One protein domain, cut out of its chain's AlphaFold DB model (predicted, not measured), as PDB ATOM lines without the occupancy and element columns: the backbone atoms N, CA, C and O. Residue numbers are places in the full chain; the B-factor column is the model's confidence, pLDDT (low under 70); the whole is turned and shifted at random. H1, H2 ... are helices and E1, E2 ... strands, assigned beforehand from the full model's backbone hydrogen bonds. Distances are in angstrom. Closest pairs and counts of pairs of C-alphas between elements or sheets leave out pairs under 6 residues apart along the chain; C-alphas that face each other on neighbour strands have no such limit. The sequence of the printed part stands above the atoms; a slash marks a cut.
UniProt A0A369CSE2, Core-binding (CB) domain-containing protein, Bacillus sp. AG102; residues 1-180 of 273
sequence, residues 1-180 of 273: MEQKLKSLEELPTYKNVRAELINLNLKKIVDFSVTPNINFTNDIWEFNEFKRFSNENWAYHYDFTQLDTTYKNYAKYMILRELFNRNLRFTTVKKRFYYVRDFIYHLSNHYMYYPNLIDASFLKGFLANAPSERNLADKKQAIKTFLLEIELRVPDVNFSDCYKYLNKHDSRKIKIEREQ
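What this domain is: This is residues 1 to 180 of the 273 residues of the protein "Core-binding (CB) domain-containing protein" of Bacillus sp. AG102 (UniProt A0A369CSE2). What shape does this backbone make? A helical hairpin, H4 and H5, makes the core, and the long helix H7 crosses it, with H8 packed on H7 and H6 on H8. On the side of the hairpin away from H7, H3 and a small sheet of E2 and E3 sit by H5, and H2 packs on residues 80 to 85 of H4; on H7's own side H9 packs on residues 133 to 134 of H7, and residues 1 to 7, of which 3 to 7 belong to H1, stick out from the whole. What are the parts and the size? The printed part has 180 residues, in the order H1 H2 E1 E2 H3 E3 H4 H5 H6 H7 H8 H9, mostly helix, with an antiparallel sheet E2 - E3. It is compact, with a radius of gyration of the C-alphas of 17.3 A and spans of 47 by 44 by 26 A.

Where its parts are: Where are the strands? E2 is residues 44 to 46 and E3 residues 61 to 63; E1, residues 33 to 35, pairs with no named strand, but pairs antiparallel with residues 38 to 39. Where are the long helices? H5, residues 90 to 109, is 28.1 A long and begins at C-alpha 90 (114.983, 87.937, 103.789); H7, residues 133 to 151, is 26.3 A; H4, residues 69 to 85, is 24.2 A. Where are the others? H1 is residues 3 to 9, from C-alpha 3 (129.808, 89.901, 118.476), H2 12 to 23, H3 54 to 60, H6 120 to 127, H8 160 to 166, and H9 171 to 180, ending at C-alpha 180 (123.228, 96.596, 78.696).

How they stand to each other: How does the sheet pair, and what is near? E2 and E3 run at 175 degrees, with N 45 and O 62 within hydrogen-bond range at 2.9 A. H3 touches residues 90 to 94 of H5, closest C-alphas Ala 59 and Thr 91, 5.0 A. What does the hub H7 touch? Among others it touches H5 at 73 degrees, about perpendicular but only just, closest C-alphas Arg 96 and Ala 142, 5.2 A. H4 and H5, a hairpin, touch at a shallow tilt of 16 degrees, opposite ways, closest C-alphas Ile 79 and Val 93, 6.4 A. How regular are the backbones? Every O i to N i+4 pair is within range in H2, H5, H6, H7, H8 and H9, against 11 of 13 in H4, 1 of 3 in H1 and 0 of 3 in H3, where O i to N i+3 pairs are 1 of 4 in H1 and 2 of 4 in H3.

The domain as a whole: How far does it reach? The two C-alphas farthest apart, Met 1 and Tyr 111, are 51.5 A apart. Are there cuts or long links? The printed part has no cut and no long link. Where is confidence low? Residues 1 to 29 and 53 to 54 are under 70.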
ATOM      1  N   MET A   1     131.576  94.890 116.961       39.19
ATOM      2  CA  MET A   1     130.566  94.653 115.896       39.19
ATOM      3  C   MET A   1     130.519  93.192 115.423       39.19
ATOM      4  O   MET A   1     129.444  92.738 115.057       39.19
ATOM      5  N   GLU A   2     131.620  92.428 115.497       26.67
ATOM      6  CA  GLU A   2     131.646  90.966 115.245       26.67
ATOM      7  C   GLU A   2     130.801  90.132 116.224       26.67
ATOM      8  O   GLU A   2     130.217  89.127 115.826       26.67
ATOM      9  N   GLN A   3     130.639  90.585 117.473       26.23
ATOM     10  CA  GLN A   3     129.808  89.901 118.476       26.23
ATOM     11  C   GLN A   3     128.323  89.772 118.081       26.23
ATOM     12  O   GLN A   3     127.664  88.845 118.535       26.23
ATOM     13  N   LYS A   4     127.798  90.635 117.196       33.06
ATOM     14  CA  LYS A   4     126.389  90.586 116.751       33.06
ATOM     15  C   LYS A   4     126.129  89.650 115.566       33.06
ATOM     16  O   LYS A   4     124.975  89.348 115.277       33.06
ATOM     17  N   LEU A   5     127.170  89.224 114.841       31.05
ATOM     18  CA  LEU A   5     127.000  88.291 113.722       31.05
ATOM     19  C   LEU A   5     126.956  86.840 114.224       31.05
ATOM     20  O   LEU A   5     126.097  86.086 113.783       31.05
ATOM     21  N   LYS A   6     127.805  86.499 115.208       33.00
ATOM     22  CA  LYS A   6     127.748  85.211 115.924       33.00
ATOM     23  C   LYS A   6     126.462  85.056 116.748       33.00
ATOM     24  O   LYS A   6     125.894  83.972 116.784       33.00
ATOM     25  N   SER A   7     125.927  86.144 117.308       38.06
ATOM     26  CA  SER A   7     124.725  86.088 118.159       38.06
ATOM     27  C   SER A   7     123.416  85.763 117.424       38.06
ATOM     28  O   SER A   7     122.412  85.507 118.077       38.06
ATOM     29  N   LEU A   8     123.378  85.815 116.086       38.72
ATOM     30  CA  LEU A   8     122.173  85.472 115.311       38.72
ATOM     31  C   LEU A   8     122.077  83.969 115.012       38.72
ATOM     32  O   LEU A   8     120.970  83.443 114.957       38.72
ATOM     33  N   GLU A   9     123.214  83.282 114.862       41.09
ATOM     34  CA  GLU A   9     123.279  81.817 114.704       41.09
ATOM     35  C   GLU A   9     123.011  81.073 116.027       41.09
ATOM     36  O   GLU A   9     122.651  79.896 116.028       41.09
ATOM     37  N   GLU A  10     123.159  81.774 117.154       40.22
ATOM     38  CA  GLU A  10     122.915  81.270 118.509       40.22
ATOM     39  C   GLU A  10     121.488  81.510 119.014       40.22
ATOM     40  O   GLU A  10     121.144  81.047 120.101       40.22
ATOM     41  N   LEU A  11     120.627  82.179 118.235       42.41
ATOM     42  CA  LEU A  11     119.215  82.268 118.593       42.41
ATOM     43  C   LEU A  11     118.612  80.850 118.566       42.41
ATOM     44  O   LEU A  11     118.665  80.199 117.514       42.41
ATOM     45  N   PRO A  12     118.003  80.372 119.674       47.12
ATOM     46  CA  PRO A  12     117.387  79.040 119.771       47.12
ATOM     47  C   PRO A  12     116.454  78.724 118.592       47.12
ATOM     48  O   PRO A  12     116.338  77.584 118.150       47.12
ATOM     49  N   THR A  13     115.868  79.771 118.016       55.41
ATOM     50  CA  THR A  13     115.002  79.780 116.843       55.41
ATOM     51  C   THR A  13     115.599  79.101 115.600       55.41
ATOM     52  O   THR A  13     114.922  78.287 114.979       55.41
ATOM     53  N   TYR A  14     116.864  79.359 115.232       55.09
ATOM     54  CA  TYR A  14     117.446  78.803 113.992       55.09
ATOM     55  C   TYR A  14     117.663  77.288 114.070       55.09
ATOM     56  O   TYR A  14     117.340  76.557 113.131       55.09
ATOM     57  N   LYS A  15     118.216  76.806 115.190       58.47
ATOM     58  CA  LYS A  15     118.494  75.377 115.391       58.47
ATOM     59  C   LYS A  15     117.201  74.577 115.553       58.47
ATOM     60  O   LYS A  15     117.095  73.506 114.958       58.47
ATOM     61  N   ASN A  16     116.216  75.126 116.265       60.28
ATOM     62  CA  ASN A  16     114.937  74.459 116.503       60.28
ATOM     63  C   ASN A  16     114.118  74.336 115.210       60.28
ATOM     64  O   ASN A  16     113.707  73.233 114.867       60.28
ATOM     65  N   VAL A  17     113.986  75.407 114.415       59.47
ATOM     66  CA  VAL A  17     113.267  75.338 113.125       59.47
ATOM     67  C   VAL A  17     113.948  74.380 112.155       59.47
ATOM     68  O   VAL A  17     113.277  73.615 111.469       59.47
ATOM     69  N   ARG A  18     115.284  74.378 112.090       61.84
ATOM     70  CA  ARG A  18     116.014  73.456 111.212       61.84
ATOM     71  C   ARG A  18     115.821  71.997 111.625       61.84
ATOM     72  O   ARG A  18     115.650  71.157 110.744       61.84
ATOM     73  N   ALA A  19     115.847  71.698 112.924       60.12
ATOM     74  CA  ALA A  19     115.591  70.358 113.445       60.12
ATOM     75  C   ALA A  19     114.159  69.904 113.139       60.12
ATOM     76  O   ALA A  19     113.977  68.806 112.621       60.12
ATOM     77  N   GLU A  20     113.166  70.773 113.344       62.72
ATOM     78  CA  GLU A  20     111.778  70.502 112.955       62.72
ATOM     79  C   GLU A  20     111.670  70.248 111.445       62.72
ATOM     80  O   GLU A  20     111.199  69.198 111.027       62.72
ATOM     81  N   LEU A  21     112.228  71.113 110.590       61.22
ATOM     82  CA  LEU A  21     112.210  70.932 109.128       61.22
ATOM     83  C   LEU A  21     112.885  69.638 108.634       61.22
ATOM     84  O   LEU A  21     112.602  69.205 107.514       61.22
ATOM     85  N   ILE A  22     113.802  69.064 109.419       58.50
ATOM     86  CA  ILE A  22     114.471  67.784 109.141       58.50
ATOM     87  C   ILE A  22     113.650  66.603 109.685       58.50
ATOM     88  O   ILE A  22     113.573  65.574 109.017       58.50
ATOM     89  N   ASN A  23     113.022  66.757 110.854       49.88
ATOM     90  CA  ASN A  23     112.273  65.710 111.561       49.88
ATOM     91  C   ASN A  23     110.789  65.625 111.174       49.88
ATOM     92  O   ASN A  23     110.110  64.672 111.562       49.88
ATOM     93  N   LEU A  24     110.269  66.593 110.412       56.06
ATOM     94  CA  LEU A  24     108.905  66.553 109.898       56.06
ATOM     95  C   LEU A  24     108.695  65.271 109.093       56.06
ATOM     96  O   LEU A  24     109.294  65.063 108.036       56.06
ATOM     97  N   ASN A  25     107.779  64.434 109.576       52.72
ATOM     98  CA  ASN A  25     107.230  63.349 108.787       52.72
ATOM     99  C   ASN A  25     106.626  63.973 107.524       52.72
ATOM    100  O   ASN A  25     105.602  64.652 107.595       52.72
ATOM    101  N   LEU A  26     107.291  63.772 106.383       57.41
ATOM    102  CA  LEU A  26     107.044  64.481 105.123       57.41
ATOM    103  C   LEU A  26     105.582  64.390 104.640       57.41
ATOM    104  O   LEU A  26     105.176  65.148 103.775       57.41
ATOM    105  N   LYS A  27     104.755  63.511 105.214       54.97
ATOM    106  CA  LYS A  27     103.347  63.326 104.838       54.97
ATOM    107  C   LYS A  27     102.332  64.059 105.726       54.97
ATOM    108  O   LYS A  27     101.146  64.029 105.411       54.97
ATOM    109  N   LYS A  28     102.742  64.691 106.834       63.44
ATOM    110  CA  LYS A  28     101.829  65.431 107.727       63.44
ATOM    111  C   LYS A  28     102.303  66.865 107.928       63.44
ATOM    112  O   LYS A  28     103.461  67.114 108.244       63.44
ATOM    113  N   ILE A  29     101.379  67.806 107.752       67.12
ATOM    114  CA  ILE A  29     101.597  69.217 108.070       67.12
ATOM    115  C   ILE A  29     101.462  69.344 109.585       67.12
ATOM    116  O   ILE A  29     100.392  69.086 110.130       67.12
ATOM    117  N   VAL A  30     102.561  69.672 110.255       70.81
ATOM    118  CA  VAL A  30     102.615  69.818 111.714       70.81
ATOM    119  C   VAL A  30     102.678  71.304 112.037       70.81
ATOM    120  O   VAL A  30     103.428  72.035 111.388       70.81
ATOM    121  N   ASP A  31     101.877  71.744 113.005       80.94
ATOM    122  CA  ASP A  31     102.005  73.087 113.567       80.94
ATOM    123  C   ASP A  31     103.160  73.119 114.568       80.94
ATOM    124  O   ASP A  31     103.303  72.217 115.392       80.94
ATOM    125  N   PHE A  32     103.990  74.151 114.484       83.31
ATOM    126  CA  PHE A  32     105.128  74.351 115.371       83.31
ATOM    127  C   PHE A  32     105.449  75.839 115.485       83.31
ATOM    128  O   PHE A  32     105.143  76.638 114.594       83.31
ATOM    129  N   SER A  33     106.102  76.204 116.583       84.56
ATOM    130  CA  SER A  33     106.631  77.551 116.771       84.56
ATOM    131  C   SER A  33     107.819  77.759 115.827       84.56
ATOM    132  O   SER A  33     108.855  77.105 115.944       84.56
ATOM    133  N   VAL A  34     107.653  78.661 114.858       84.75
ATOM    134  CA  VAL A  34     108.725  79.121 113.966       84.75
ATOM    135  C   VAL A  34     109.649  80.056 114.737       84.75
ATOM    136  O   VAL A  34     110.867  79.942 114.658       84.75
ATOM    137  N   THR A  35     109.070  80.982 115.498       82.12
ATOM    138  CA  THR A  35     109.775  81.853 116.443       82.12
ATOM    139  C   THR A  35     108.925  82.005 117.703       82.12
ATOM    140  O   THR A  35     107.744  81.646 117.668       82.12
ATOM    141  N   PRO A  36     109.457  82.552 118.814       80.06
ATOM    142  CA  PRO A  36     108.664  82.749 120.029       80.06
ATOM    143  C   PRO A  36     107.339  83.501 119.806       80.06
ATOM    144  O   PRO A  36     106.410  83.326 120.585       80.06
ATOM    145  N   ASN A  37     107.246  84.301 118.736       84.56
ATOM    146  CA  ASN A  37     106.070  85.104 118.397       84.56
ATOM    147  C   ASN A  37     105.326  84.616 117.140       84.56
ATOM    148  O   ASN A  37     104.345  85.239 116.741       84.56
ATOM    149  N   ILE A  38     105.801  83.557 116.475       88.88
ATOM    150  CA  ILE A  38     105.268  83.094 115.188       88.88
ATOM    151  C   ILE A  38     105.051  81.585 115.237       88.88
ATOM    152  O   ILE A  38     106.010  80.824 115.367       88.88
ATOM    153  N   ASN A  39     103.812  81.147 115.028       90.44
ATOM    154  CA  ASN A  39     103.464  79.749 114.788       90.44
ATOM    155  C   ASN A  39     103.262  79.483 113.295       90.44
ATOM    156  O   ASN A  39     102.871  80.363 112.520       90.44
ATOM    157  N   PHE A  40     103.511  78.245 112.877       90.31
ATOM    158  CA  PHE A  40     103.394  77.842 111.482       90.31
ATOM    159  C   PHE A  40     101.968  78.046 110.941       90.31
ATOM    160  O   PHE A  40     101.778  78.505 109.808       90.31
ATOM    161  N   THR A  41     100.957  77.766 111.762       91.12
ATOM    162  CA  THR A  41      99.543  77.974 111.419       91.12
ATOM    163  C   THR A  41      99.161  79.435 111.198       91.12
ATOM    164  O   THR A  41      98.197  79.684 110.475       91.12
ATOM    165  N   ASN A  42      99.917  80.411 111.718       94.06
ATOM    166  CA  ASN A  42      99.609  81.824 111.493       94.06
ATOM    167  C   ASN A  42      99.674  82.180 110.003       94.06
ATOM    168  O   ASN A  42     100.588  81.767 109.288       94.06
ATOM    169  N   ASP A  43      98.716  82.980 109.538       95.19
ATOM    170  CA  ASP A  43      98.669  83.466 108.155       95.19
ATOM    171  C   ASP A  43      99.444  84.762 107.937       95.19
ATOM    172  O   ASP A  43      99.679  85.141 106.795       95.19
ATOM    173  N   ILE A  44      99.894  85.411 109.007       96.19
ATOM    174  CA  ILE A  44     100.775  86.573 108.939       96.19
ATOM    175  C   ILE A  44     102.018  86.260 109.763       96.19
ATOM    176  O   ILE A  44     101.913  85.935 110.946       96.19
ATOM    177  N   TRP A  45     103.188  86.343 109.135       95.50
ATOM    178  CA  TRP A  45     104.484  86.179 109.792       95.50
ATOM    179  C   TRP A  45     105.266  87.486 109.740       95.50
ATOM    180  O   TRP A  45     105.488  88.029 108.656       95.50
ATOM    181  N   GLU A  46     105.732  87.954 110.897       93.38
ATOM    182  CA  GLU A  46     106.549  89.163 111.017       93.38
ATOM    183  C   GLU A  46     107.860  88.898 111.750       93.38
ATOM    184  O   GLU A  46     107.920  88.852 112.973       93.38
ATOM    185  N   PHE A  47     108.935  88.789 110.979       90.69
ATOM    186  CA  PHE A  47     110.283  88.474 111.447       90.69
ATOM    187  C   PHE A  47     111.048  89.718 111.941       90.69
ATOM    188  O   PHE A  47     112.208  89.943 111.578       90.69
ATOM    189  N   ASN A  48     110.386  90.569 112.729       86.44
ATOM    190  CA  ASN A  48     110.922  91.856 113.189       86.44
ATOM    191  C   ASN A  48     112.187  91.705 114.052       86.44
ATOM    192  O   ASN A  48     113.045  92.588 114.045       86.44
ATOM    193  N   GLU A  49     112.356  90.575 114.736       84.19
ATOM    194  CA  GLU A  49     113.547  90.234 115.519       84.19
ATOM    195  C   GLU A  49     114.821  90.093 114.664       84.19
ATOM    196  O   GLU A  49     115.933  90.247 115.171       84.19
ATOM    197  N   PHE A  50     114.682  89.868 113.352       83.44
ATOM    198  CA  PHE A  50     115.801  89.764 112.408       83.44
ATOM    199  C   PHE A  50     116.095  91.075 111.665       83.44
ATOM    200  O   PHE A  50     116.980  91.126 110.796       83.44
ATOM    201  N   LYS A  51     115.359  92.143 111.984       80.94
ATOM    202  CA  LYS A  51     115.457  93.436 111.316       80.94
ATOM    203  C   LYS A  51     116.782  94.126 111.632       80.94
ATOM    204  O   LYS A  51     117.096  94.417 112.782       80.94
ATOM    205  N   ARG A  52     117.555  94.426 110.583       70.38
ATOM    206  CA  ARG A  52     118.834  95.155 110.703       70.38
ATOM    207  C   ARG A  52     118.715  96.641 110.388       70.38
ATOM    208  O   ARG A  52     119.441  97.441 110.968       70.38
ATOM    209  N   PHE A  53     117.802  97.006 109.491       68.12
ATOM    210  CA  PHE A  53     117.617  98.377 109.024       68.12
ATOM    211  C   PHE A  53     116.132  98.751 109.011       68.12
ATOM    212  O   PHE A  53     115.266  97.918 108.739       68.12
ATOM    213  N   SER A  54     115.820 100.013 109.315       64.12
ATOM    214  CA  SER A  54     114.443 100.517 109.426       64.12
ATOM    215  C   SER A  54     113.674 100.539 108.101       64.12
ATOM    216  O   SER A  54     112.451 100.449 108.114       64.12
ATOM    217  N   ASN A  55     114.377 100.620 106.971       70.81
ATOM    218  CA  ASN A  55     113.814 100.771 105.628       70.81
ATOM    219  C   ASN A  55     113.480  99.443 104.918       70.81
ATOM    220  O   ASN A  55     113.017  99.462 103.780       70.81
ATOM    221  N   GLU A  56     113.698  98.292 105.559       73.88
ATOM    222  CA  GLU A  56     113.505  96.966 104.951       73.88
ATOM    223  C   GLU A  56     112.296  96.200 105.515       73.88
ATOM    224  O   GLU A  56     112.201  94.993 105.326       73.88
ATOM    225  N   ASN A  57     111.341  96.882 106.165       81.00
ATOM    226  CA  ASN A  57     110.162  96.256 106.803       81.00
ATOM    227  C   ASN A  57     109.439  95.255 105.894       81.00
ATOM    228  O   ASN A  57     109.074  94.163 106.324       81.00
ATOM    229  N   TRP A  58     109.289  95.608 104.617       86.50
ATOM    230  CA  TRP A  58     108.602  94.789 103.623       86.50
ATOM    231  C   TRP A  58     109.210  93.382 103.462       86.50
ATOM    232  O   TRP A  58     108.501  92.456 103.076       86.50
ATOM    233  N   ALA A  59     110.507  93.208 103.746       89.81
ATOM    234  CA  ALA A  59     111.223  91.944 103.578       89.81
ATOM    235  C   ALA A  59     110.955  90.934 104.707       89.81
ATOM    236  O   ALA A  59     111.153  89.734 104.511       89.81
ATOM    237  N   TYR A  60     110.513  91.412 105.872       92.50
ATOM    238  CA  TYR A  60     110.319  90.609 107.083       92.50
ATOM    239  C   TYR A  60     108.861  90.206 107.319       92.50
ATOM    240  O   TYR A  60     108.596  89.359 108.164       92.50
ATOM    241  N   HIS A  61     107.929  90.784 106.566       94.19
ATOM    242  CA  HIS A  61     106.502  90.500 106.654       94.19
ATOM    243  C   HIS A  61     106.087  89.513 105.553       94.19
ATOM    244  O   HIS A  61     106.419  89.729 104.388       94.19
ATOM    245  N   TYR A  62     105.332  88.463 105.873       96.44
ATOM    246  CA  TYR A  62     104.753  87.508 104.919       96.44
ATOM    247  C   TYR A  62     103.267  87.319 105.220       96.44
ATOM    248  O   TYR A  62     102.915  86.970 106.341       96.44
ATOM    249  N   ASP A  63     102.420  87.531 104.213       96.62
ATOM    250  CA  ASP A  63     100.962  87.440 104.323       96.62
ATOM    251  C   ASP A  63     100.445  86.324 103.413       96.62
ATOM    252  O   ASP A  63     100.572  86.387 102.187       96.62
ATOM    253  N   PHE A  64      99.886  85.298 104.038       96.81
ATOM    254  CA  PHE A  64      99.341  84.099 103.420       96.81
ATOM    255  C   PHE A  64      97.807  84.086 103.410       96.81
ATOM    256  O   PHE A  64      97.233  83.103 102.947       96.81
ATOM    257  N   THR A  65      97.137  85.126 103.916       95.62
ATOM    258  CA  THR A  65      95.677  85.144 104.132       95.62
ATOM    259  C   THR A  65      94.895  84.797 102.868       95.62
ATOM    260  O   THR A  65      94.016  83.939 102.897       95.62
ATOM    261  N   GLN A  66      95.282  85.397 101.742       93.19
ATOM    262  CA  GLN A  66      94.623  85.245 100.444       93.19
ATOM    263  C   GLN A  66      95.085  84.012  99.650       93.19
ATOM    264  O   GLN A  66      94.578  83.760  98.561       93.19
ATOM    265  N   LEU A  67      96.065  83.245 100.144       95.69
ATOM    266  CA  LEU A  67      96.547  82.068  99.422       95.69
ATOM    267  C   LEU A  67      95.584  80.891  99.543       95.69
ATOM    268  O   LEU A  67      95.108  80.567 100.632       95.69
ATOM    269  N   ASP A  68      95.424  80.182  98.430       94.31
ATOM    270  CA  ASP A  68      94.683  78.930  98.353       94.31
ATOM    271  C   ASP A  68      95.195  77.903  99.368       94.31
ATOM    272  O   ASP A  68      96.399  77.633  99.457       94.31
ATOM    273  N   THR A  69      94.277  77.313 100.134       92.19
ATOM    274  CA  THR A  69      94.593  76.370 101.212       92.19
ATOM    275  C   THR A  69      95.305  75.118 100.714       92.19
ATOM    276  O   THR A  69      96.085  74.537 101.469       92.19
ATOM    277  N   THR A  70      95.104  74.743  99.446       92.25
ATOM    278  CA  THR A  70      95.803  73.630  98.790       92.25
ATOM    279  C   THR A  70      97.309  73.865  98.788       92.25
ATOM    280  O   THR A  70      98.089  72.954  99.048       92.25
ATOM    281  N   TYR A  71      97.734  75.102  98.521       95.44
ATOM    282  CA  TYR A  71      99.127  75.435  98.230       95.44
ATOM    283  C   TYR A  71      99.834  76.227  99.330       95.44
ATOM    284  O   TYR A  71     101.068  76.226  99.407       95.44
ATOM    285  N   LYS A  72      99.058  76.888 100.196       95.56
ATOM    286  CA  LYS A  72      99.524  77.790 101.256       95.56
ATOM    287  C   LYS A  72     100.659  77.187 102.084       95.56
ATOM    288  O   LYS A  72     101.705  77.812 102.263       95.56
ATOM    289  N   ASN A  73     100.487  75.952 102.546       94.00
ATOM    290  CA  ASN A  73     101.458  75.312 103.430       94.00
ATOM    291  C   ASN A  73     102.770  74.952 102.715       94.00
ATOM    292  O   ASN A  73     103.837  75.062 103.317       94.00
ATOM    293  N   TYR A  74     102.736  74.609 101.424       94.56
ATOM    294  CA  TYR A  74     103.959  74.377 100.644       94.56
ATOM    295  C   TYR A  74     104.764  75.668 100.462       94.56
ATOM    296  O   TYR A  74     105.990  75.653 100.573       94.56
ATOM    297  N   ALA A  75     104.088  76.807 100.271       96.75
ATOM    298  CA  ALA A  75     104.746  78.112 100.220       96.75
ATOM    299  C   ALA A  75     105.386  78.483 101.569       96.75
ATOM    300  O   ALA A  75     106.529  78.945 101.597       96.75
ATOM    301  N   LYS A  76     104.688  78.220 102.685       95.62
ATOM    302  CA  LYS A  76     105.226  78.389 104.047       95.62
ATOM    303  C   LYS A  76     106.498  77.554 104.250       95.62
ATOM    304  O   LYS A  76     107.529  78.099 104.639       95.62
ATOM    305  N   TYR A  77     106.477  76.265 103.903       92.94
ATOM    306  CA  TYR A  77     107.664  75.406 104.000       92.94
ATOM    307  C   TYR A  77     108.829  75.875 103.129       92.94
ATOM    308  O   TYR A  77     109.971  75.879 103.594       92.94
ATOM    309  N   MET A  78     108.548  76.316 101.900       95.00
ATOM    310  CA  MET A  78     109.567  76.858 101.004       95.00
ATOM    311  C   MET A  78     110.299  78.038 101.657       95.00
ATOM    312  O   MET A  78     111.529  78.055 101.679       95.00
ATOM    313  N   ILE A  79     109.558  78.999 102.221       95.44
ATOM    314  CA  ILE A  79     110.131  80.177 102.891       95.44
ATOM    315  C   ILE A  79     111.030  79.754 104.048       95.44
ATOM    316  O   ILE A  79     112.169  80.211 104.135       95.44
ATOM    317  N   LEU A  80     110.547  78.852 104.908       92.88
ATOM    318  CA  LEU A  80     111.317  78.400 106.063       92.88
ATOM    319  C   LEU A  80     112.602  77.679 105.640       92.88
ATOM    320  O   LEU A  80     113.672  77.975 106.164       92.88
ATOM    321  N   ARG A  81     112.547  76.791 104.641       89.50
ATOM    322  CA  ARG A  81     113.751  76.105 104.149       89.50
ATOM    323  C   ARG A  81     114.739  77.085 103.515       89.50
ATOM    324  O   ARG A  81     115.952  76.947 103.679       89.50
ATOM    325  N   GLU A  82     114.246  78.080 102.788       91.31
ATOM    326  CA  GLU A  82     115.098  79.099 102.183       91.31
ATOM    327  C   GLU A  82     115.765  80.015 103.220       91.31
ATOM    328  O   GLU A  82     116.957  80.299 103.083       91.31
ATOM    329  N   LEU A  83     115.046  80.419 104.271       90.62
ATOM    330  CA  LEU A  83     115.587  81.250 105.352       90.62
ATOM    331  C   LEU A  83     116.521  80.464 106.277       90.62
ATOM    332  O   LEU A  83     117.648  80.892 106.498       90.62
ATOM    333  N   PHE A  84     116.082  79.313 106.791       85.75
ATOM    334  CA  PHE A  84     116.730  78.635 107.922       85.75
ATOM    335  C   PHE A  84     117.658  77.478 107.519       85.75
ATOM    336  O   PHE A  84     118.587  77.159 108.258       85.75
ATOM    337  N   ASN A  85     117.468  76.860 106.342       82.81
ATOM    338  CA  ASN A  85     118.368  75.789 105.874       82.81
ATOM    339  C   ASN A  85     119.395  76.301 104.865       82.81
ATOM    340  O   ASN A  85     120.520  75.807 104.829       82.81
ATOM    341  N   ARG A  86     119.005  77.254 104.011       82.81
ATOM    342  CA  ARG A  86     119.890  77.838 102.991       82.81
ATOM    343  C   ARG A  86     120.489  79.183 103.398       82.81
ATOM    344  O   ARG A  86     121.302  79.707 102.640       82.81
ATOM    345  N   ASN A  87     120.094  79.733 104.548       85.38
ATOM    346  CA  ASN A  87     120.565  81.022 105.064       85.38
ATOM    347  C   ASN A  87     120.452  82.150 104.025       85.38
ATOM    348  O   ASN A  87     121.337  83.001 103.891       85.38
ATOM    349  N   LEU A  88     119.373  82.140 103.232       88.75
ATOM    350  CA  LEU A  88     119.135  83.193 102.254       88.75
ATOM    351  C   LEU A  88     118.667  84.469 102.953       88.75
ATOM    352  O   LEU A  88     117.976  84.448 103.966       88.75
ATOM    353  N   ARG A  89     119.021  85.616 102.366       88.88
ATOM    354  CA  ARG A  89     118.572  86.921 102.865       88.88
ATOM    355  C   ARG A  89     117.050  87.031 102.767       88.88
ATOM    356  O   ARG A  89     116.486  86.675 101.731       88.88
ATOM    357  N   PHE A  90     116.422  87.640 103.773       91.81
ATOM    358  CA  PHE A  90     114.983  87.937 103.789       91.81
ATOM    359  C   PHE A  90     114.503  88.640 102.516       91.81
ATOM    360  O   PHE A  90     113.502  88.240 101.937       91.81
ATOM    361  N   THR A  91     115.263  89.607 101.996       91.06
ATOM    362  CA  THR A  91     114.938  90.298 100.734       91.06
ATOM    363  C   THR A  91     114.868  89.353  99.530       91.06
ATOM    364  O   THR A  91     113.989  89.490  98.678       91.06
ATOM    365  N   THR A  92     115.759  88.360  99.465       92.44
ATOM    366  CA  THR A  92     115.751  87.328  98.421       92.44
ATOM    367  C   THR A  92     114.541  86.412  98.567       92.44
ATOM    368  O   THR A  92     113.848  86.163  97.579       92.44
ATOM    369  N   VAL A  93     114.276  85.926  99.782       95.69
ATOM    370  CA  VAL A  93     113.156  85.009 100.043       95.69
ATOM    371  C   VAL A  93     111.818  85.709  99.823       95.69
ATOM    372  O   VAL A  93     110.946  85.158  99.162       95.69
ATOM    373  N   LYS A  94     111.678  86.969 100.243       95.69
ATOM    374  CA  LYS A  94     110.476  87.772 100.004       95.69
ATOM    375  C   LYS A  94     110.177  87.950  98.515       95.69
ATOM    376  O   LYS A  94     109.031  87.809  98.095       95.69
ATOM    377  N   LYS A  95     111.205  88.194  97.695       95.06
ATOM    378  CA  LYS A  95     111.056  88.249  96.232       95.06
ATOM    379  C   LYS A  95     110.553  86.916  95.663       95.06
ATOM    380  O   LYS A  95     109.654  86.913  94.828       95.06
ATOM    381  N   ARG A  96     111.104  85.786  96.122       96.19
ATOM    382  CA  ARG A  96     110.658  84.442  95.705       96.19
ATOM    383  C   ARG A  96     109.241  84.134  96.169       96.19
ATOM    384  O   ARG A  96     108.463  83.591  95.392       96.19
ATOM    385  N   PHE A  97     108.893  84.543  97.385       97.62
ATOM    386  CA  PHE A  97     107.539  84.445  97.908       97.62
ATOM    387  C   PHE A  97     106.536  85.163  97.007       97.62
ATOM    388  O   PHE A  97     105.518  84.568  96.678       97.62
ATOM    389  N   TYR A  98     106.825  86.383  96.539       96.81
ATOM    390  CA  TYR A  98     105.923  87.068  95.609       96.81
ATOM    391  C   TYR A  98     105.708  86.285  94.311       96.81
ATOM    392  O   TYR A  98     104.569  86.134  93.886       96.81
ATOM    393  N   TYR A  99     106.759  85.703  93.729       97.19
ATOM    394  CA  TYR A  99     106.605  84.868  92.532       97.19
ATOM    395  C   TYR A  99     105.750  83.625  92.769       97.19
ATOM    396  O   TYR A  99     104.944  83.267  91.915       97.19
ATOM    397  N   VAL A 100     105.921  82.972  93.918       98.06
ATOM    398  CA  VAL A 100     105.122  81.800  94.289       98.06
ATOM    399  C   VAL A 100     103.685  82.187  94.593       98.06
ATOM    400  O   VAL A 100     102.775  81.506  94.145       98.06
ATOM    401  N   ARG A 101     103.460  83.301  95.289       97.69
ATOM    402  CA  ARG A 101     102.124  83.840  95.550       97.69
ATOM    403  C   ARG A 101     101.383  84.111  94.242       97.69
ATOM    404  O   ARG A 101     100.261  83.652  94.076       97.69
ATOM    405  N   ASP A 102     102.032  84.793  93.300       96.94
ATOM    406  CA  ASP A 102     101.442  85.093  91.994       96.94
ATOM    407  C   ASP A 102     101.160  83.806  91.194       96.94
ATOM    408  O   ASP A 102     100.157  83.719  90.489       96.94
ATOM    409  N   PHE A 103     102.004  82.779  91.341       97.75
ATOM    410  CA  PHE A 103     101.763  81.463  90.747       97.75
ATOM    411  C   PHE A 103     100.587  80.725  91.394       97.75
ATOM    412  O   PHE A 103      99.767  80.162  90.678       97.75
ATOM    413  N   ILE A 104     100.455  80.766  92.722       97.81
ATOM    414  CA  ILE A 104      99.313  80.178  93.436       97.81
ATOM    415  C   ILE A 104      98.012  80.853  93.005       97.81
ATOM    416  O   ILE A 104      97.052  80.160  92.692       97.81
ATOM    417  N   TYR A 105      97.988  82.184  92.885       96.94
ATOM    418  CA  TYR A 105      96.824  82.879  92.330       96.94
ATOM    419  C   TYR A 105      96.512  82.440  90.900       96.94
ATOM    420  O   TYR A 105      95.351  82.263  90.544       96.94
ATOM    421  N   HIS A 106      97.539  82.227  90.076       96.44
ATOM    422  CA  HIS A 106      97.347  81.728  88.723       96.44
ATOM    423  C   HIS A 106      96.763  80.306  88.698       96.44
ATOM    424  O   HIS A 106      95.881  80.047  87.882       96.44
ATOM    425  N   LEU A 107      97.192  79.420  89.607       96.44
ATOM    426  CA  LEU A 107      96.625  78.077  89.782       96.44
ATOM    427  C   LEU A 107      95.145  78.145  90.173       96.44
ATOM    428  O   LEU A 107      94.312  77.531  89.506       96.44
ATOM    429  N   SER A 108      94.804  78.946  91.187       94.75
ATOM    430  CA  SER A 108      93.419  79.110  91.647       94.75
ATOM    431  C   SER A 108      92.509  79.688  90.564       94.75
ATOM    432  O   SER A 108      91.398  79.201  90.380       94.75
ATOM    433  N   ASN A 109      92.992  80.662  89.786       94.94
ATOM    434  CA  ASN A 109      92.233  81.248  88.675       94.94
ATOM    435  C   ASN A 109      91.976  80.259  87.523       94.94
ATOM    436  O   ASN A 109      91.063  80.476  86.733       94.94
ATOM    437  N   HIS A 110      92.771  79.190  87.420       94.75
ATOM    438  CA  HIS A 110      92.583  78.106  86.450       94.75
ATOM    439  C   HIS A 110      91.969  76.851  87.086       94.75
ATOM    440  O   HIS A 110      91.997  75.786  86.475       94.75
ATOM    441  N   TYR A 111      91.428  76.963  88.307       93.62
ATOM    442  CA  TYR A 111      90.812  75.861  89.055       93.62
ATOM    443  C   TYR A 111      91.735  74.640  89.229       93.62
ATOM    444  O   TYR A 111      91.284  73.499  89.339       93.62
ATOM    445  N   MET A 112      93.051  74.869  89.258       92.62
ATOM    446  CA  MET A 112      94.036  73.823  89.501       92.62
ATOM    447  C   MET A 112      94.181  73.618  91.005       92.62
ATOM    448  O   MET A 112      95.031  74.241  91.623       92.62
ATOM    449  N   TYR A 113      93.341  72.759  91.584       90.06
ATOM    450  CA  TYR A 113      93.382  72.402  93.014       90.06
ATOM    451  C   TYR A 113      94.085  71.069  93.292       90.06
ATOM    452  O   TYR A 113      94.272  70.684  94.443       90.06
ATOM    453  N   TYR A 114      94.490  70.347  92.245       90.38
ATOM    454  CA  TYR A 114      95.263  69.118  92.376       90.38
ATOM    455  C   TYR A 114      96.670  69.338  91.813       90.38
ATOM    456  O   TYR A 114      96.806  69.694  90.639       90.38
ATOM    457  N   PRO A 115      97.739  69.147  92.609       91.31
ATOM    458  CA  PRO A 115      99.092  69.459  92.155       91.31
ATOM    459  C   PRO A 115      99.575  68.655  90.939       91.31
ATOM    460  O   PRO A 115     100.424  69.141  90.201       91.31
ATOM    461  N   ASN A 116      99.023  67.464  90.694       91.31
ATOM    462  CA  ASN A 116      99.327  66.639  89.518       91.31
ATOM    463  C   ASN A 116      98.857  67.255  88.184       91.31
ATOM    464  O   ASN A 116      99.292  66.800  87.133       91.31
ATOM    465  N   LEU A 117      97.999  68.279  88.213       91.81
ATOM    466  CA  LEU A 117      97.567  69.013  87.018       91.81
ATOM    467  C   LEU A 117      98.617  70.021  86.524       91.81
ATOM    468  O   LEU A 117      98.483  70.568  85.431       91.81
ATOM    469  N   ILE A 118      99.653  70.292  87.323       95.19
ATOM    470  CA  ILE A 118     100.702  71.247  86.967       95.19
ATOM    471  C   ILE A 118     101.686  70.573  86.009       95.19
ATOM    472  O   ILE A 118     102.541  69.791  86.428       95.19
ATOM    473  N   ASP A 119     101.611  70.938  84.731       94.88
ATOM    474  CA  ASP A 119     102.505  70.437  83.690       94.88
ATOM    475  C   ASP A 119     103.466  71.512  83.140       94.88
ATOM    476  O   ASP A 119     103.426  72.706  83.469       94.88
ATOM    477  N   ALA A 120     104.375  71.082  82.262       95.50
ATOM    478  CA  ALA A 120     105.346  71.977  81.647       95.50
ATOM    479  C   ALA A 120     104.706  73.006  80.697       95.50
ATOM    480  O   ALA A 120     105.312  74.053  80.455       95.50
ATOM    481  N   SER A 121     103.529  72.722  80.131       95.56
ATOM    482  CA  SER A 121     102.808  73.635  79.238       95.56
ATOM    483  C   SER A 121     102.220  74.800  80.030       95.56
ATOM    484  O   SER A 121     102.459  75.964  79.704       95.56
ATOM    485  N   PHE A 122     101.570  74.493  81.149       95.62
ATOM    486  CA  PHE A 122     101.016  75.456  82.083       95.62
ATOM    487  C   PHE A 122     102.097  76.391  82.634       95.62
ATOM    488  O   PHE A 122     101.961  77.615  82.584       95.62
ATOM    489  N   LEU A 123     103.240  75.836  83.056       96.00
ATOM    490  CA  LEU A 123     104.377  76.642  83.513       96.00
ATOM    491  C   LEU A 123     104.933  77.565  82.425       96.00
ATOM    492  O   LEU A 123     105.363  78.678  82.732       96.00
ATOM    493  N   LYS A 124     104.961  77.122  81.163       95.44
ATOM    494  CA  LYS A 124     105.370  77.981  80.043       95.44
ATOM    495  C   LYS A 124     104.387  79.130  79.853       95.44
ATOM    496  O   LYS A 124     104.849  80.254  79.699       95.44
ATOM    497  N   GLY A 125     103.083  78.860  79.923       95.38
ATOM    498  CA  GLY A 125     102.038  79.884  79.851       95.38
ATOM    499  C   GLY A 125     102.197  80.947  80.939       95.38
ATOM    500  O   GLY A 125     102.312  82.132  80.633       95.38
ATOM    501  N   PHE A 126     102.328  80.522  82.199       95.94
ATOM    502  CA  PHE A 126     102.530  81.433  83.330       95.94
ATOM    503  C   PHE A 126     103.811  82.279  83.204       95.94
ATOM    504  O   PHE A 126     103.837  83.462  83.552       95.94
ATOM    505  N   LEU A 127     104.897  81.679  82.709       96.31
ATOM    506  CA  LEU A 127     106.213  82.316  82.645       96.31
ATOM    507  C   LEU A 127     106.493  83.066  81.331       96.31
ATOM    508  O   LEU A 127     107.549  83.690  81.224       96.31
ATOM    509  N   ALA A 128     105.575  83.042  80.360       93.38
ATOM    510  CA  ALA A 128     105.776  83.630  79.032       93.38
ATOM    511  C   ALA A 128     106.046  85.143  79.077       93.38
ATOM    512  O   ALA A 128     106.876  85.648  78.325       93.38
ATOM    513  N   ASN A 129     105.401  85.857  80.005       89.06
ATOM    514  CA  ASN A 129     105.436  87.321  80.091       89.06
ATOM    515  C   ASN A 129     106.496  87.849  81.072       89.06
ATOM    516  O   ASN A 129     106.317  88.894  81.702       89.06
ATOM    517  N   ALA A 130     107.587  87.112  81.285       91.88
ATOM    518  CA  ALA A 130     108.681  87.612  82.108       91.88
ATOM    519  C   ALA A 130     109.362  88.817  81.417       91.88
ATOM    520  O   ALA A 130     109.744  88.707  80.255       91.88
ATOM    521  N   PRO A 131     109.567  89.953  82.112       90.38
ATOM    522  CA  PRO A 131     110.100  91.179  81.508       90.38
ATOM    523  C   PRO A 131     111.574  91.087  81.084       90.38
ATOM    524  O   PRO A 131     112.060  91.957  80.370       90.38
ATOM    525  N   SER A 132     112.307  90.083  81.565       91.44
ATOM    526  CA  SER A 132     113.698  89.827  81.190       91.44
ATOM    527  C   SER A 132     114.065  88.367  81.429       91.44
ATOM    528  O   SER A 132     113.441  87.695  82.259       91.44
ATOM    529  N   GLU A 133     115.114  87.881  80.766       92.44
ATOM    530  CA  GLU A 133     115.620  86.520  80.964       92.44
ATOM    531  C   GLU A 133     116.122  86.332  82.402       92.44
ATOM    532  O   GLU A 133     115.920  85.284  83.019       92.44
ATOM    533  N   ARG A 134     116.707  87.377  83.003       89.81
ATOM    534  CA  ARG A 134     117.068  87.342  84.426       89.81
ATOM    535  C   ARG A 134     115.843  87.200  85.332       89.81
ATOM    536  O   ARG A 134     115.880  86.426  86.289       89.81
ATOM    537  N   ASN A 135     114.770  87.948  85.061       92.75
ATOM    538  CA  ASN A 135     113.531  87.823  85.825       92.75
ATOM    539  C   ASN A 135     112.935  86.419  85.672       92.75
ATOM    540  O   ASN A 135     112.542  85.814  86.669       92.75
ATOM    541  N   LEU A 136     112.936  85.895  84.444       95.38
ATOM    542  CA  LEU A 136     112.487  84.549  84.127       95.38
ATOM    543  C   LEU A 136     113.276  83.497  84.911       95.38
ATOM    544  O   LEU A 136     112.670  82.626  85.528       95.38
ATOM    545  N   ALA A 137     114.607  83.589  84.939       94.19
ATOM    546  CA  ALA A 137     115.458  82.670  85.690       94.19
ATOM    547  C   ALA A 137     115.166  82.712  87.201       94.19
ATOM    548  O   ALA A 137     115.021  81.662  87.832       94.19
ATOM    549  N   ASP A 138     115.008  83.910  87.775       93.38
ATOM    550  CA  ASP A 138     114.645  84.068  89.187       93.38
ATOM    551  C   ASP A 138     113.262  83.454  89.487       93.38
ATOM    552  O   ASP A 138     113.106  82.747  90.487       93.38
ATOM    553  N   LYS A 139     112.266  83.692  88.616       96.19
ATOM    554  CA  LYS A 139     110.923  83.099  88.722       96.19
ATOM    555  C   LYS A 139     110.987  81.577  88.631       96.19
ATOM    556  O   LYS A 139     110.476  80.898  89.516       96.19
ATOM    557  N   LYS A 140     111.670  81.029  87.620       97.00
ATOM    558  CA  LYS A 140     111.849  79.581  87.439       97.00
ATOM    559  C   LYS A 140     112.457  78.927  88.673       97.00
ATOM    560  O   LYS A 140     111.977  77.883  89.105       97.00
ATOM    561  N   GLN A 141     113.477  79.547  89.266       95.62
ATOM    562  CA  GLN A 141     114.105  79.018  90.471       95.62
ATOM    563  C   GLN A 141     113.155  79.028  91.677       95.62
ATOM    564  O   GLN A 141     113.168  78.068  92.444       95.62
ATOM    565  N   ALA A 142     112.336  80.072  91.843       97.12
ATOM    566  CA  ALA A 142     111.331  80.129  92.905       97.12
ATOM    567  C   ALA A 142     110.270  79.029  92.736       97.12
ATOM    568  O   ALA A 142     110.033  78.257  93.663       97.12
ATOM    569  N   ILE A 143     109.710  78.895  91.527       98.00
ATOM    570  CA  ILE A 143     108.715  77.859  91.218       98.00
ATOM    571  C   ILE A 143     109.305  76.460  91.392       98.00
ATOM    572  O   ILE A 143     108.664  75.598  91.979       98.00
ATOM    573  N   LYS A 144     110.554  76.236  90.972       97.62
ATOM    574  CA  LYS A 144     111.239  74.958  91.194       97.62
ATOM    575  C   LYS A 144     111.322  74.604  92.680       97.62
ATOM    576  O   LYS A 144     111.023  73.470  93.035       97.62
ATOM    577  N   THR A 145     111.738  75.540  93.540       96.00
ATOM    578  CA  THR A 145     111.806  75.278  94.989       96.00
ATOM    579  C   THR A 145     110.417  74.974  95.557       96.00
ATOM    580  O   THR A 145     110.283  74.065  96.365       96.00
ATOM    581  N   PHE A 146     109.384  75.681  95.101       97.75
ATOM    582  CA  PHE A 146     108.003  75.444  95.518       97.75
ATOM    583  C   PHE A 146     107.471  74.062  95.097       97.75
ATOM    584  O   PHE A 146     106.931  73.341  95.932       97.75
ATOM    585  N   LEU A 147     107.682  73.653  93.839       97.12
ATOM    586  CA  LEU A 147     107.274  72.331  93.342       97.12
ATOM    587  C   LEU A 147     107.975  71.186  94.087       97.12
ATOM    588  O   LEU A 147     107.342  70.174  94.366       97.12
ATOM    589  N   LEU A 148     109.239  71.372  94.486       94.38
ATOM    590  CA  LEU A 148     109.942  70.405  95.332       94.38
ATOM    591  C   LEU A 148     109.252  70.227  96.694       94.38
ATOM    592  O   LEU A 148     109.162  69.108  97.185       94.38
ATOM    593  N   GLU A 149     108.736  71.296  97.313       92.62
ATOM    594  CA  GLU A 149     108.016  71.168  98.592       92.62
ATOM    595  C   GLU A 149     106.685  70.418  98.455       92.62
ATOM    596  O   GLU A 149     106.270  69.767  99.419       92.62
ATOM    597  N   ILE A 150     106.045  70.496  97.284       93.69
ATOM    598  CA  ILE A 150     104.844  69.725  96.942       93.69
ATOM    599  C   ILE A 150     105.206  68.253  96.733       93.69
ATOM    600  O   ILE A 150     104.633  67.389  97.390       93.69
ATOM    601  N   GLU A 151     106.168  67.965  95.854       92.19
ATOM    602  CA  GLU A 151     106.592  66.601  95.492       92.19
ATOM    603  C   GLU A 151     107.083  65.805  96.712       92.19
ATOM    604  O   GLU A 151     106.828  64.612  96.830       92.19
ATOM    605  N   LEU A 152     107.709  66.479  97.684       88.62
ATOM    606  CA  LEU A 152     108.112  65.864  98.951       88.62
ATOM    607  C   LEU A 152     106.935  65.391  99.821       88.62
ATOM    608  O   LEU A 152     107.142  64.556 100.700       88.62
ATOM    609  N   ARG A 153     105.731  65.946  99.640       87.62
ATOM    610  CA  ARG A 153     104.602  65.793 100.578       87.62
ATOM    611  C   ARG A 153     103.361  65.166  99.971       87.62
ATOM    612  O   ARG A 153     102.534  64.643 100.715       87.62
ATOM    613  N   VAL A 154     103.212  65.239  98.654       88.50
ATOM    614  CA  VAL A 154     102.076  64.668  97.934       88.50
ATOM    615  C   VAL A 154     102.540  63.376  97.268       88.50
ATOM    616  O   VAL A 154     103.351  63.441  96.344       88.50
ATOM    617  N   PRO A 155     102.063  62.205  97.732       85.75
ATOM    618  CA  PRO A 155     102.361  60.938  97.080       85.75
ATOM    619  C   PRO A 155     101.984  60.970  95.596       85.75
ATOM    620  O   PRO A 155     101.020  61.631  95.213       85.75
ATOM    621  N   ASP A 156     102.755  60.255  94.778       86.75
ATOM    622  CA  ASP A 156     102.484  60.013  93.353       86.75
ATOM    623  C   ASP A 156     102.490  61.256  92.442       86.75
ATOM    624  O   ASP A 156     102.254  61.155  91.238       86.75
ATOM    625  N   VAL A 157     102.832  62.431  92.977       91.62
ATOM    626  CA  VAL A 157     103.120  63.628  92.182       91.62
ATOM    627  C   VAL A 157     104.564  63.583  91.688       91.62
ATOM    628  O   VAL A 157     105.481  63.277  92.444       91.62
ATOM    629  N   ASN A 158     104.765  63.911  90.412       93.19
ATOM    630  CA  ASN A 158     106.077  63.954  89.775       93.19
ATOM    631  C   ASN A 158     106.172  65.170  88.848       93.19
ATOM    632  O   ASN A 158     105.389  65.305  87.908       93.19
ATOM    633  N   PHE A 159     107.164  66.030  89.078       96.19
ATOM    634  CA  PHE A 159     107.382  67.250  88.292       96.19
ATOM    635  C   PHE A 159     108.615  67.184  87.384       96.19
ATOM    636  O   PHE A 159     109.149  68.215  86.973       96.19
ATOM    637  N   SER A 160     109.086  65.989  87.029       94.44
ATOM    638  CA  SER A 160     110.292  65.790  86.212       94.44
ATOM    639  C   SER A 160     110.281  66.570  84.891       94.44
ATOM    640  O   SER A 160     111.272  67.230  84.558       94.44
ATOM    641  N   ASP A 161     109.164  66.585  84.162       94.62
ATOM    642  CA  ASP A 161     109.032  67.359  82.923       94.62
ATOM    643  C   ASP A 161     109.001  68.872  83.168       94.62
ATOM    644  O   ASP A 161     109.632  69.642  82.431       94.62
ATOM    645  N   CYS A 162     108.369  69.307  84.257       96.94
ATOM    646  CA  CYS A 162     108.438  70.689  84.719       96.94
ATOM    647  C   CYS A 162     109.892  71.084  85.016       96.94
ATOM    648  O   CYS A 162     110.364  72.120  84.541       96.94
ATOM    649  N   TYR A 163     110.659  70.239  85.711       97.12
ATOM    650  CA  TYR A 163     112.066  70.497  86.022       97.12
ATOM    651  C   TYR A 163     112.941  70.598  84.771       97.12
ATOM    652  O   TYR A 163     113.816  71.468  84.721       97.12
ATOM    653  N   LYS A 164     112.690  69.793  83.728       95.94
ATOM    654  CA  LYS A 164     113.390  69.931  82.436       95.94
ATOM    655  C   LYS A 164     113.219  71.331  81.845       95.94
ATOM    656  O   LYS A 164     114.161  71.861  81.260       95.94
ATOM    657  N   TYR A 165     112.045  71.945  81.989       95.62
ATOM    658  CA  TYR A 165     111.801  73.316  81.537       95.62
ATOM    659  C   TYR A 165     112.372  74.376  82.495       95.62
ATOM    660  O   TYR A 165     113.003  75.342  82.046       95.62
ATOM    661  N   LEU A 166     112.183  74.197  83.803       96.06
ATOM    662  CA  LEU A 166     112.615  75.147  84.833       96.06
ATOM    663  C   LEU A 166     114.144  75.254  84.936       96.06
ATOM    664  O   LEU A 166     114.658  76.322  85.252       96.06
ATOM    665  N   ASN A 167     114.882  74.185  84.623       94.12
ATOM    666  CA  ASN A 167     116.348  74.197  84.625       94.12
ATOM    667  C   ASN A 167     116.957  74.888  83.389       94.12
ATOM    668  O   ASN A 167     118.122  75.287  83.422       94.12
ATOM    669  N   LYS A 168     116.188  75.063  82.306       90.75
ATOM    670  CA  LYS A 168     116.654  75.736  81.085       90.75
ATOM    671  C   LYS A 168     116.602  77.251  81.253       90.75
ATOM    672  O   LYS A 168     115.544  77.808  81.546       90.75
ATOM    673  N   HIS A 169     117.719  77.918  81.004       88.38
ATOM    674  CA  HIS A 169     117.820  79.374  80.980       88.38
ATOM    675  C   HIS A 169     118.879  79.798  79.964       88.38
ATOM    676  O   HIS A 169     119.875  79.094  79.768       88.38
ATOM    677  N   ASP A 170     118.673  80.941  79.317       89.06
ATOM    678  CA  ASP A 170     119.629  81.474  78.352       89.06
ATOM    679  C   ASP A 170     120.684  82.329  79.072       89.06
ATOM    680  O   ASP A 170     120.560  83.542  79.249       89.06
ATOM    681  N   SER A 171     121.760  81.673  79.512       87.94
ATOM    682  CA  SER A 171     122.865  82.338  80.212       87.94
ATOM    683  C   SER A 171     123.547  83.426  79.372       87.94
ATOM    684  O   SER A 171     124.093  84.379  79.937       87.94
ATOM    685  N   ARG A 172     123.490  83.332  78.033       90.19
ATOM    686  CA  ARG A 172     124.036  84.353  77.129       90.19
ATOM    687  C   ARG A 172     123.164  85.601  77.148       90.19
ATOM    688  O   ARG A 172     123.707  86.686  77.347       90.19
ATOM    689  N   LYS A 173     121.840  85.461  77.030       90.38
ATOM    690  CA  LYS A 173     120.908  86.596  77.147       90.38
ATOM    691  C   LYS A 173     121.021  87.288  78.498       90.38
ATOM    692  O   LYS A 173     121.175  88.501  78.525       90.38
ATOM    693  N   ILE A 174     121.081  86.535  79.600       89.38
ATOM    694  CA  ILE A 174     121.277  87.114  80.944       89.38
ATOM    695  C   ILE A 174     122.564  87.947  81.000       89.38
ATOM    696  O   ILE A 174     122.590  89.027  81.595       89.38
ATOM    697  N   LYS A 175     123.652  87.455  80.395       89.19
ATOM    698  CA  LYS A 175     124.917  88.192  80.335       89.19
ATOM    699  C   LYS A 175     124.768  89.478  79.519       89.19
ATOM    700  O   LYS A 175     125.219  90.519  79.981       89.19
ATOM    701  N   ILE A 176     124.126  89.416  78.355       89.50
ATOM    702  CA  ILE A 176     123.896  90.581  77.488       89.50
ATOM    703  C   ILE A 176     123.038  91.630  78.206       89.50
ATOM    704  O   ILE A 176     123.455  92.780  78.303       89.50
ATOM    705  N   GLU A 177     121.904  91.231  78.788       89.81
ATOM    706  CA  GLU A 177     121.025  92.111  79.572       89.81
ATOM    707  C   GLU A 177     121.780  92.783  80.722       89.81
ATOM    708  O   GLU A 177     121.616  93.974  80.982       89.81
ATOM    709  N   ARG A 178     122.643  92.031  81.415       86.38
ATOM    710  CA  ARG A 178     123.465  92.570  82.503       86.38
ATOM    711  C   ARG A 178     124.436  93.641  82.015       86.38
ATOM    712  O   ARG A 178     124.654  94.607  82.737       86.38
ATOM    713  N   GLU A 179     125.055  93.446  80.857       87.38
ATOM    714  CA  GLU A 179     125.987  94.418  80.285       87.38
ATOM    715  C   GLU A 179     125.253  95.665  79.776       87.38
ATOM    716  O   GLU A 179     125.699  96.777  80.041       87.38
ATOM    717  N   GLN A 180     124.086  95.494  79.150       86.38
ATOM    718  CA  GLN A 180     123.228  96.596  78.696       86.38
ATOM    719  C   GLN A 180     122.619  97.399  79.853       86.38
ATOM    720  O   GLN A 180     122.453  98.609  79.744       86.38
TER     721      GLN A 180